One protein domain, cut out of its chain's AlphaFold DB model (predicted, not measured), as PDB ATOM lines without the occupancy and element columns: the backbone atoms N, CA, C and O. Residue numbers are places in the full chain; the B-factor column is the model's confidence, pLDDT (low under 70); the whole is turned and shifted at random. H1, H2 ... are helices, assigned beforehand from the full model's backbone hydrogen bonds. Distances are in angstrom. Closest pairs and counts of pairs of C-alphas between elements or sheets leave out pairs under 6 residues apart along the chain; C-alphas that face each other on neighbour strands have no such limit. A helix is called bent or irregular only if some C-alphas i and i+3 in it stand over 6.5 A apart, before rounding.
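AT A GLANCE: This is residues 6 to 70 and 77 to 94 of the 580 residues of an uncharacterized protein of Zymoseptoria tritici (strain CBS 115943 / IPO323) (UniProt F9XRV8). The centres of three helices make a row, with short H2 between H1 and H4 and steeply tilted to both, and long H3 runs along one side of this row, crosswise to H2, touching H4 at one end of the row and near H1 at the other. The 83 printed residues hold, along the chain, H1, H2, H3 and H4, with no named strand. The class is all helix, and the packing is mostly crossed, with no touching pair at a shallow tilt. The whole is compact, with a radius of gyration of the C-alphas of 12.3 A and spans of 37 by 27 by 21 A.

IN THESE COORDINATES: Find C-alpha 46 at (20.696, -3.034, 31.256); from there H3, residues 46 to 63, runs 25.3 A. H4, residues 77 to 94, covers 25.8 A and ends at C-alpha 94, (4.669, -7.997, 30.256). H2 is residues 29 to 38. H1, residues 6 to 19, begins at C-alpha 6, (36.182, -20.981, 30.599), and is irregular: C-alphas 7 and 10 are 7.3 A apart.

HOW THE PARTS SIT: Look first at Arg 50 and Ile 81, the closest C-alphas of H3 and H4, 6.4 A apart. These helices touch through residues 46 to 54 and 77 to 85 alone, opposite ways at a steep tilt of 45 degrees. H2 is close to H3 but not clearly touching, about perpendicular at 89 degrees; their closest C-alphas, Tyr 36 and Lys 53, are 7.4 A apart. H2 touches residues 80 to 88 of H4 alone, the same way at a steep tilt of 69.8 degrees, only just short of about perpendicular; the closest C-alphas, Pro 29 and Ser 84, are 4.2 A apart. H1 and H2 only just touch, with 3 pairs of C-alphas within 8 A, the closest Leu 15 and Leu 35 at 7.2 A. H1 and H3 are near each other, with 8 pairs of C-alphas within 10 A; H1 and H4 are apart. Every O i to N i+4 pair is within hydrogen-bond range in H2, H3 and H4, and 8 of 10 are in H1.

THE WHOLE: The C-alphas farthest apart, Glu 70 and Lys 94, are 38.3 A apart. Residues 71 to 76 are not printed, and C-alphas 70 and 77 stand 14.2 A apart across this cut, in the link from H3 to H4. The links H1 to H2 and H2 to H3 are short. Mean pLDDT of the printed part is 86.6; residue 70 is under 70.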
ATOM      1  N   GLN A   6      35.671 -19.610  30.708       87.12
ATOM      2  CA  GLN A   6      36.182 -20.981  30.599       87.12
ATOM      3  C   GLN A   6      35.156 -21.983  31.121       87.12
ATOM      4  O   GLN A   6      34.857 -22.962  30.437       87.12
ATOM      5  N   ALA A   7      34.548 -21.695  32.274       88.25
ATOM      6  CA  ALA A   7      33.467 -22.510  32.821       88.25
ATOM      7  C   ALA A   7      32.226 -22.539  31.900       88.25
ATOM      8  O   ALA A   7      31.553 -23.562  31.794       88.25
ATOM      9  N   ALA A   8      31.955 -21.442  31.184       89.00
ATOM     10  CA  ALA A   8      30.819 -21.310  30.265       89.00
ATOM     11  C   ALA A   8      31.006 -21.996  28.896       89.00
ATOM     12  O   ALA A   8      30.028 -22.228  28.179       89.00
ATOM     13  N   ARG A   9      32.244 -22.335  28.510       90.00
ATOM     14  CA  ARG A   9      32.583 -22.897  27.190       90.00
ATOM     15  C   ARG A   9      31.738 -24.111  26.763       90.00
ATOM     16  O   ARG A   9      31.256 -24.085  25.630       90.00
ATOM     17  N   PRO A  10      31.520 -25.155  27.592       88.62
ATOM     18  CA  PRO A  10      30.716 -26.310  27.183       88.62
ATOM     19  C   PRO A  10      29.240 -25.958  26.947       88.62
ATOM     20  O   PRO A  10      28.632 -26.469  26.006       88.62
ATOM     21  N   VAL A  11      28.672 -25.049  27.747       89.88
ATOM     22  CA  VAL A  11      27.278 -24.592  27.601       89.88
ATOM     23  C   VAL A  11      27.113 -23.809  26.299       89.88
ATOM     24  O   VAL A  11      26.191 -24.072  25.528       89.88
ATOM     25  N   ILE A  12      28.058 -22.910  26.010       89.69
ATOM     26  CA  ILE A  12      28.093 -22.127  24.770       89.69
ATOM     27  C   ILE A  12      28.221 -23.047  23.549       89.69
ATOM     28  O   ILE A  12      27.444 -22.915  22.608       89.69
ATOM     29  N   ALA A  13      29.159 -23.999  23.563       86.88
ATOM     30  CA  ALA A  13      29.362 -24.923  22.446       86.88
ATOM     31  C   ALA A  13      28.122 -25.790  22.180       86.88
ATOM     32  O   ALA A  13      27.714 -25.950  21.033       86.88
ATOM     33  N   THR A  14      27.485 -26.296  23.240       89.38
ATOM     34  CA  THR A  14      26.255 -27.094  23.129       89.38
ATOM     35  C   THR A  14      25.132 -26.277  22.496       89.38
ATOM     36  O   THR A  14      24.550 -26.716  21.511       89.38
ATOM     37  N   LEU A  15      24.879 -25.059  22.989       86.88
ATOM     38  CA  LEU A  15      23.827 -24.185  22.458       86.88
ATOM     39  C   LEU A  15      24.078 -23.774  21.006       86.88
ATOM     40  O   LEU A  15      23.155 -23.807  20.196       86.88
ATOM     41  N   LEU A  16      25.315 -23.419  20.653       87.75
ATOM     42  CA  LEU A  16      25.663 -23.060  19.278       87.75
ATOM     43  C   LEU A  16      25.496 -24.250  18.318       87.75
ATOM     44  O   LEU A  16      24.964 -24.070  17.222       87.75
ATOM     45  N   ASN A  17      25.862 -25.461  18.752       86.75
ATOM     46  CA  ASN A  17      25.652 -26.686  17.980       86.75
ATOM     47  C   ASN A  17      24.165 -27.023  17.820       86.75
ATOM     48  O   ASN A  17      23.737 -27.384  16.724       86.75
ATOM     49  N   THR A  18      23.356 -26.871  18.876       90.25
ATOM     50  CA  THR A  18      21.900 -27.077  18.807       90.25
ATOM     51  C   THR A  18      21.242 -26.108  17.828       90.25
ATOM     52  O   THR A  18      20.347 -26.500  17.087       90.25
ATOM     53  N   LEU A  19      21.701 -24.855  17.794       84.12
ATOM     54  CA  LEU A  19      21.156 -23.829  16.906       84.12
ATOM     55  C   LEU A  19      21.664 -23.942  15.456       84.12
ATOM     56  O   LEU A  19      21.137 -23.239  14.596       84.12
ATOM     57  N   ARG A  20      22.662 -24.802  15.182       85.81
ATOM     58  CA  ARG A  20      23.283 -25.011  13.856       85.81
ATOM     59  C   ARG A  20      23.603 -23.700  13.126       85.81
ATOM     60  O   ARG A  20      23.357 -23.562  11.929       85.81
ATOM     61  N   LEU A  21      24.117 -22.713  13.857       83.81
ATOM     62  CA  LEU A  21      24.358 -21.389  13.291       83.81
ATOM     63  C   LEU A  21      25.614 -21.404  12.407       83.81
ATOM     64  O   LEU A  21      26.657 -21.870  12.864       83.81
ATOM     65  N   PRO A  22      25.546 -20.862  11.176       78.62
ATOM     66  CA  PRO A  22      26.671 -20.879  10.242       78.62
ATOM     67  C   PRO A  22      27.792 -19.908  10.632       78.62
ATOM     68  O   PRO A  22      28.935 -20.112  10.252       78.62
ATOM     69  N   ASN A  23      27.470 -18.833  11.358       84.19
ATOM     70  CA  ASN A  23      28.437 -17.891  11.914       84.19
ATOM     71  C   ASN A  23      27.814 -17.113  13.083       84.19
ATOM     72  O   ASN A  23      26.592 -17.091  13.264       84.19
ATOM     73  N   ILE A  24      28.645 -16.401  13.846       83.50
ATOM     74  CA  ILE A  24      28.180 -15.599  14.985       83.50
ATOM     75  C   ILE A  24      27.234 -14.458  14.572       83.50
ATOM     76  O   ILE A  24      26.384 -14.018  15.344       83.50
ATOM     77  N   GLY A  25      27.352 -13.988  13.328       80.38
ATOM     78  CA  GLY A  25      26.468 -12.994  12.738       80.38
ATOM     79  C   GLY A  25      25.051 -13.498  12.487       80.38
ATOM     80  O   GLY A  25      24.170 -12.661  12.323       80.38
ATOM     81  N   ALA A  26      24.794 -14.805  12.521       85.00
ATOM     82  CA  ALA A  26      23.454 -15.379  12.408       85.00
ATOM     83  C   ALA A  26      22.693 -15.413  13.745       85.00
ATOM     84  O   ALA A  26      21.479 -15.597  13.737       85.00
ATOM     85  N   ILE A  27      23.367 -15.178  14.882       87.88
ATOM     86  CA  ILE A  27      22.707 -15.133  16.195       87.88
ATOM     87  C   ILE A  27      21.639 -14.035  16.183       87.88
ATOM     88  O   ILE A  27      21.920 -12.864  15.883       87.88
ATOM     89  N   THR A  28      20.400 -14.414  16.493       87.31
ATOM     90  CA  THR A  28      19.295 -13.467  16.656       87.31
ATOM     91  C   THR A  28      19.314 -12.844  18.056       87.31
ATOM     92  O   THR A  28      19.801 -13.467  19.005       87.31
ATOM     93  N   PRO A  29      18.749 -11.638  18.231       88.06
ATOM     94  CA  PRO A  29      18.626 -11.000  19.543       88.06
ATOM     95  C   PRO A  29      18.007 -11.897  20.635       88.06
ATOM     96  O   PRO A  29      18.513 -11.961  21.756       88.06
ATOM     97  N   ARG A  30      16.971 -12.678  20.291       87.81
ATOM     98  CA  ARG A  30      16.324 -13.637  21.209       87.81
ATOM     99  C   ARG A  30      17.225 -14.819  21.571       87.81
ATOM    100  O   ARG A  30      17.264 -15.236  22.726       87.81
ATOM    101  N   GLN A  31      17.973 -15.356  20.606       90.94
ATOM    102  CA  GLN A  31      18.940 -16.430  20.867       90.94
ATOM    103  C   GLN A  31      20.075 -15.951  21.777       90.94
ATOM    104  O   GLN A  31      20.503 -16.696  22.657       90.94
ATOM    105  N   LEU A  32      20.517 -14.701  21.607       91.31
ATOM    106  CA  LEU A  32      21.504 -14.080  22.486       91.31
ATOM    107  C   LEU A  32      20.971 -13.942  23.917       91.31
ATOM    108  O   LEU A  32      21.689 -14.307  24.843       91.31
ATOM    109  N   ASN A  33      19.716 -13.506  24.101       91.56
ATOM    110  CA  ASN A  33      19.061 -13.475  25.417       91.56
ATOM    111  C   ASN A  33      19.018 -14.866  26.048       91.56
ATOM    112  O   ASN A  33      19.458 -15.038  27.180       91.56
ATOM    113  N   ARG A  34      18.574 -15.880  25.296       90.69
ATOM    114  CA  ARG A  34      18.494 -17.268  25.773       90.69
ATOM    115  C   ARG A  34      19.853 -17.825  26.196       90.69
ATOM    116  O   ARG A  34      19.944 -18.475  27.233       90.69
ATOM    117  N   LEU A  35      20.902 -17.556  25.416       90.62
ATOM    118  CA  LEU A  35      22.273 -17.929  25.762       90.62
ATOM    119  C   LEU A  35      22.712 -17.239  27.058       90.62
ATOM    120  O   LEU A  35      23.305 -17.871  27.922       90.62
ATOM    121  N   TYR A  36      22.373 -15.962  27.216       91.94
ATOM    122  CA  TYR A  36      22.678 -15.193  28.417       91.94
ATOM    123  C   TYR A  36      21.974 -15.726  29.673       91.94
ATOM    124  O   TYR A  36      22.619 -15.861  30.715       91.94
ATOM    125  N   ARG A  37      20.689 -16.096  29.556       91.12
ATOM    126  CA  ARG A  37      19.913 -16.745  30.631       91.12
ATOM    127  C   ARG A  37      20.507 -18.092  31.016       91.12
ATOM    128  O   ARG A  37      20.708 -18.364  32.192       91.12
ATOM    129  N   ALA A  38      20.850 -18.916  30.024       90.69
ATOM    130  CA  ALA A  38      21.434 -20.238  30.251       90.69
ATOM    131  C   ALA A  38      22.784 -20.184  30.985       90.69
ATOM    132  O   ALA A  38      23.166 -21.144  31.649       90.69
ATOM    133  N   LEU A  39      23.501 -19.062  30.876       91.00
ATOM    134  CA  LEU A  39      24.751 -18.816  31.593       91.00
ATOM    135  C   LEU A  39      24.543 -18.202  32.986       91.00
ATOM    136  O   LEU A  39      25.513 -18.076  33.732       91.00
ATOM    137  N   GLY A  40      23.315 -17.808  33.339       91.75
ATOM    138  CA  GLY A  40      23.014 -17.110  34.589       91.75
ATOM    139  C   GLY A  40      23.714 -15.752  34.690       91.75
ATOM    140  O   GLY A  40      24.114 -15.339  35.773       91.75
ATOM    141  N   TRP A  41      23.952 -15.086  33.554       93.06
ATOM    142  CA  TRP A  41      24.699 -13.818  33.487       93.06
ATOM    143  C   TRP A  41      23.811 -12.578  33.391       93.06
ATOM    144  O   TRP A  41      24.324 -11.481  33.137       93.06
ATOM    145  N   GLU A  42      22.508 -12.774  33.559       89.88
ATOM    146  CA  GLU A  42      21.494 -11.731  33.634       89.88
ATOM    147  C   GLU A  42      21.854 -10.702  34.710       89.88
ATOM    148  O   GLU A  42      22.399 -11.049  35.758       89.88
ATOM    149  N   SER A  43      21.618  -9.428  34.408       87.31
ATOM    150  CA  SER A  43      21.808  -8.325  35.347       87.31
ATOM    151  C   SER A  43      20.559  -7.462  35.314       87.31
ATOM    152  O   SER A  43      19.961  -7.295  34.252       87.31
ATOM    153  N   ASP A  44      20.199  -6.893  36.459       86.62
ATOM    154  CA  ASP A  44      19.128  -5.900  36.536       86.62
ATOM    155  C   ASP A  44      19.567  -4.570  35.889       86.62
ATOM    156  O   ASP A  44      18.740  -3.767  35.466       86.62
ATOM    157  N   ASP A  45      20.884  -4.345  35.749       88.69
ATOM    158  CA  ASP A  45      21.441  -3.208  35.015       88.69
ATOM    159  C   ASP A  45      21.599  -3.529  33.518       88.69
ATOM    160  O   ASP A  45      22.523  -4.228  33.074       88.69
ATOM    161  N   MET A  46      20.726  -2.917  32.716       84.56
ATOM    162  CA  MET A  46      20.696  -3.034  31.256       84.56
ATOM    163  C   MET A  46      22.013  -2.622  30.575       84.56
ATOM    164  O   MET A  46      22.370  -3.175  29.529       84.56
ATOM    165  N   GLN A  47      22.786  -1.690  31.147       85.12
ATOM    166  CA  GLN A  47      24.081  -1.285  30.586       85.12
ATOM    167  C   GLN A  47      25.176  -2.320  30.870       85.12
ATOM    168  O   GLN A  47      25.999  -2.617  29.990       85.12
ATOM    169  N   GLU A  48      25.186  -2.914  32.068       88.38
ATOM    170  CA  GLU A  48      26.098  -4.016  32.399       88.38
ATOM    171  C   GLU A  48      25.785  -5.264  31.559       88.38
ATOM    172  O   GLU A  48      26.702  -5.969  31.103       88.38
ATOM    173  N   GLU A  49      24.503  -5.517  31.292       89.88
ATOM    174  CA  GLU A  49      24.072  -6.590  30.405       89.88
ATOM    175  C   GLU A  49      24.494  -6.340  28.954       89.88
ATOM    176  O   GLU A  49      25.119  -7.215  28.347       89.88
ATOM    177  N   ARG A  50      24.259  -5.136  28.412       88.88
ATOM    178  CA  ARG A  50      24.700  -4.739  27.061       88.88
ATOM    179  C   ARG A  50      26.205  -4.958  26.883       88.88
ATOM    180  O   ARG A  50      26.642  -5.610  25.929       88.88
ATOM    181  N   LYS A  51      27.015  -4.458  27.825       89.75
ATOM    182  CA  LYS A  51      28.479  -4.635  27.819       89.75
ATOM    183  C   LYS A  51      28.867  -6.111  27.891       89.75
ATOM    184  O   LYS A  51      29.816  -6.554  27.247       89.75
ATOM    185  N   GLY A  52      28.118  -6.879  28.664       90.56
ATOM    186  CA  GLY A  52      28.330  -8.299  28.834       90.56
ATOM    187  C   GLY A  52      28.037  -9.151  27.606       90.56
ATOM    188  O   GLY A  52      28.879  -9.960  27.213       90.56
ATOM    189  N   LYS A  53      26.900  -8.908  26.952       92.25
ATOM    190  CA  LYS A  53      26.526  -9.522  25.672       92.25
ATOM    191  C   LYS A  53      27.559  -9.220  24.592       92.25
ATOM    192  O   LYS A  53      27.994 -10.130  23.887       92.25
ATOM    193  N   LYS A  54      28.041  -7.973  24.524       91.44
ATOM    194  CA  LYS A  54      29.133  -7.576  23.619       91.44
ATOM    195  C   LYS A  54      30.409  -8.379  23.868       91.44
ATOM    196  O   LYS A  54      30.998  -8.914  22.930       91.44
ATOM    197  N   ASN A  55      30.818  -8.497  25.131       92.06
ATOM    198  CA  ASN A  55      32.006  -9.260  25.507       92.06
ATOM    199  C   ASN A  55      31.849 -10.759  25.218       92.06
ATOM    200  O   ASN A  55      32.805 -11.387  24.772       92.06
ATOM    201  N   LEU A  56      30.654 -11.324  25.417       91.38
ATOM    202  CA  LEU A  56      30.351 -12.713  25.072       91.38
ATOM    203  C   LEU A  56      30.472 -12.962  23.566       91.38
ATOM    204  O   LEU A  56      31.147 -13.908  23.171       91.38
ATOM    205  N   LEU A  57      29.897 -12.102  22.722       90.25
ATOM    206  CA  LEU A  57      30.023 -12.237  21.268       90.25
ATOM    207  C   LEU A  57      31.485 -12.124  20.808       90.25
ATOM    208  O   LEU A  57      31.965 -12.946  20.029       90.25
ATOM    209  N   MET A  58      32.231 -11.158  21.349       88.69
ATOM    210  CA  MET A  58      33.672 -11.034  21.096       88.69
ATOM    211  C   MET A  58      34.443 -12.290  21.516       88.69
ATOM    212  O   MET A  58      35.359 -12.724  20.815       88.69
ATOM    213  N   TRP A  59      34.079 -12.880  22.654       92.94
ATOM    214  CA  TRP A  59      34.713 -14.091  23.152       92.94
ATOM    215  C   TRP A  59      34.401 -15.306  22.271       92.94
ATOM    216  O   TRP A  59      35.335 -16.020  21.909       92.94
ATOM    217  N   ILE A  60      33.139 -15.511  21.872       89.94
ATOM    218  CA  ILE A  60      32.726 -16.611  20.981       89.94
ATOM    219  C   ILE A  60      33.491 -16.526  19.664       89.94
ATOM    220  O   ILE A  60      34.103 -17.507  19.256       89.94
ATOM    221  N   ARG A  61      33.544 -15.336  19.054       88.44
ATOM    222  CA  ARG A  61      34.286 -15.114  17.807       88.44
ATOM    223  C   ARG A  61      35.758 -15.515  17.917       88.44
ATOM    224  O   ARG A  61      36.327 -16.010  16.955       88.44
ATOM    225  N   LYS A  62      36.388 -15.266  19.068       88.31
ATOM    226  CA  LYS A  62      37.817 -15.534  19.276       88.31
ATOM    227  C   LYS A  62      38.117 -16.989  19.661       88.31
ATOM    228  O   LYS A  62      39.240 -17.431  19.446       88.31
ATOM    229  N   ASN A  63      37.172 -17.701  20.279       87.50
ATOM    230  CA  ASN A  63      37.438 -18.987  20.943       87.50
ATOM    231  C   ASN A  63      36.617 -20.172  20.402       87.50
ATOM    232  O   ASN A  63      36.826 -21.300  20.859       87.50
ATOM    233  N   VAL A  64      35.681 -19.937  19.476       86.19
ATOM    234  CA  VAL A  64      34.894 -20.978  18.803       86.19
ATOM    235  C   VAL A  64      35.255 -20.985  17.319       86.19
ATOM    236  O   VAL A  64      35.000 -20.015  16.605       86.19
ATOM    237  N   ASP A  65      35.855 -22.081  16.863       82.69
ATOM    238  CA  ASP A  65      36.275 -22.239  15.469       82.69
ATOM    239  C   ASP A  65      35.062 -22.267  14.526       82.69
ATOM    240  O   ASP A  65      34.006 -22.803  14.862       82.69
ATOM    241  N   GLY A  66      35.197 -21.659  13.344       79.62
ATOM    242  CA  GLY A  66      34.123 -21.581  12.344       79.62
ATOM    243  C   GLY A  66      33.034 -20.537  12.628       79.62
ATOM    244  O   GLY A  66      32.150 -20.352  11.802       79.62
ATOM    245  N   MET A  67      33.105 -19.814  13.753       81.44
ATOM    246  CA  MET A  67      32.158 -18.742  14.097       81.44
ATOM    247  C   MET A  67      32.620 -17.338  13.682       81.44
ATOM    248  O   MET A  67      31.908 -16.363  13.946       81.44
ATOM    249  N   ASP A  68      33.788 -17.206  13.049       78.88
ATOM    250  CA  ASP A  68      34.261 -15.921  12.532       78.88
ATOM    251  C   ASP A  68      33.434 -15.486  11.315       78.88
ATOM    252  O   ASP A  68      32.921 -16.304  10.554       78.88
ATOM    253  N   VAL A  69      33.286 -14.177  11.143       72.81
ATOM    254  CA  VAL A  69      32.622 -13.608   9.967       72.81
ATOM    255  C   VAL A  69      33.701 -13.076   9.037       72.81
ATOM    256  O   VAL A  69      34.662 -12.464   9.513       72.81
ATOM    257  N   GLU A  70      33.546 -13.298   7.730       67.88
ATOM    258  CA  GLU A  70      34.494 -12.829   6.719       67.88
ATOM    259  C   GLU A  70      34.879 -11.361   6.945       67.88
ATOM    260  O   GLU A  70      34.056 -10.490   7.254       67.88
ATOM    261  N   TRP A  77      26.445  -5.752  15.060       74.50
ATOM    262  CA  TRP A  77      26.370  -6.315  16.405       74.50
ATOM    263  C   TRP A  77      25.798  -5.330  17.398       74.50
ATOM    264  O   TRP A  77      24.975  -5.731  18.203       74.50
ATOM    265  N   ASP A  78      26.191  -4.059  17.315       76.88
ATOM    266  CA  ASP A  78      25.668  -3.043  18.225       76.88
ATOM    267  C   ASP A  78      24.137  -2.949  18.089       76.88
ATOM    268  O   ASP A  78      23.441  -3.095  19.084       76.88
ATOM    269  N   ARG A  79      23.603  -2.923  16.856       80.81
ATOM    270  CA  ARG A  79      22.149  -2.959  16.614       80.81
ATOM    271  C   ARG A  79      21.491  -4.230  17.156       80.81
ATOM    272  O   ARG A  79      20.455  -4.155  17.792       80.81
ATOM    273  N   LYS A  80      22.109  -5.399  16.965       81.44
ATOM    274  CA  LYS A  80      21.573  -6.665  17.497       81.44
ATOM    275  C   LYS A  80      21.570  -6.726  19.018       81.44
ATOM    276  O   LYS A  80      20.693  -7.361  19.597       81.44
ATOM    277  N   ILE A  81      22.574  -6.135  19.658       83.75
ATOM    278  CA  ILE A  81      22.643  -6.042  21.113       83.75
ATOM    279  C   ILE A  81      21.566  -5.073  21.601       83.75
ATOM    280  O   ILE A  81      20.901  -5.378  22.582       83.75
ATOM    281  N   ASP A  82      21.355  -3.961  20.899       82.19
ATOM    282  CA  ASP A  82      20.307  -2.992  21.218       82.19
ATOM    283  C   ASP A  82      18.917  -3.625  21.097       82.19
ATOM    284  O   ASP A  82      18.179  -3.643  22.077       82.19
ATOM    285  N   ASP A  83      18.625  -4.286  19.973       85.31
ATOM    286  CA  ASP A  83      17.377  -5.032  19.768       85.31
ATOM    287  C   ASP A  83      17.196  -6.130  20.839       85.31
ATOM    288  O   ASP A  83      16.091  -6.404  21.300       85.31
ATOM    289  N   SER A  84      18.290  -6.769  21.266       89.50
ATOM    290  CA  SER A  84      18.297  -7.822  22.294       89.50
ATOM    291  C   SER A  84      17.981  -7.286  23.686       89.50
ATOM    292  O   SER A  84      17.330  -7.982  24.467       89.50
ATOM    293  N   VAL A  85      18.447  -6.081  24.003       86.06
ATOM    294  CA  VAL A  85      18.152  -5.389  25.261       86.06
ATOM    295  C   VAL A  85      16.710  -4.873  25.245       86.06
ATOM    296  O   VAL A  85      15.979  -5.180  26.179       86.06
ATOM    297  N   CYS A  86      16.251  -4.235  24.163       87.00
ATOM    298  CA  CYS A  86      14.861  -3.775  24.040       87.00
ATOM    299  C   CYS A  86      13.844  -4.925  24.141       87.00
ATOM    300  O   CYS A  86      12.865  -4.819  24.869       87.00
ATOM    301  N   LEU A  87      14.099  -6.067  23.486       86.88
ATOM    302  CA  LEU A  87      13.221  -7.242  23.596       86.88
ATOM    303  C   LEU A  87      13.144  -7.807  25.022       86.88
ATOM    304  O   LEU A  87      12.132  -8.390  25.393       86.88
ATOM    305  N   ARG A  88      14.217  -7.678  25.811       84.94
ATOM    306  CA  ARG A  88      14.218  -8.101  27.219       84.94
ATOM    307  C   ARG A  88      13.387  -7.147  28.079       84.94
ATOM    308  O   ARG A  88      12.684  -7.610  28.964       84.94
ATOM    309  N   GLU A  89      13.482  -5.847  27.822       86.25
ATOM    310  CA  GLU A  89      12.697  -4.813  28.505       86.25
ATOM    311  C   GLU A  89      11.194  -5.040  28.296       86.25
ATOM    312  O   GLU A  89      10.447  -5.130  29.264       86.25
ATOM    313  N   GLU A  90      10.781  -5.294  27.051       86.56
ATOM    314  CA  GLU A  90       9.387  -5.611  26.709       86.56
ATOM    315  C   GLU A  90       8.887  -6.906  27.386       86.56
ATOM    316  O   GLU A  90       7.724  -7.000  27.779       86.56
ATOM    317  N   GLU A  91       9.748  -7.925  27.530       83.50
ATOM    318  CA  GLU A  91       9.414  -9.151  28.275       83.50
ATOM    319  C   GLU A  91       9.181  -8.854  29.770       83.50
ATOM    320  O   GLU A  91       8.189  -9.311  30.330       83.50
ATOM    321  N   LEU A  92      10.033  -8.035  30.396       83.06
ATOM    322  CA  LEU A  92       9.892  -7.659  31.810       83.06
ATOM    323  C   LEU A  92       8.654  -6.785  32.072       83.06
ATOM    324  O   LEU A  92       8.019  -6.908  33.118       83.06
ATOM    325  N   GLU A  93       8.280  -5.920  31.128       83.00
ATOM    326  CA  GLU A  93       7.058  -5.113  31.218       83.00
ATOM    327  C   GLU A  93       5.784  -5.969  31.132       83.00
ATOM    328  O   GLU A  93       4.806  -5.699  31.835       83.00
ATOM    329  N   LYS A  94       5.788  -7.039  30.326       78.81
ATOM    330  CA  LYS A  94       4.669  -7.997  30.256       78.81
ATOM    331  C   LYS A  94       4.513  -8.790  31.548       78.81
ATOM    332  O   LYS A  94       3.390  -8.964  32.015       78.81
TER     333      LYS A  94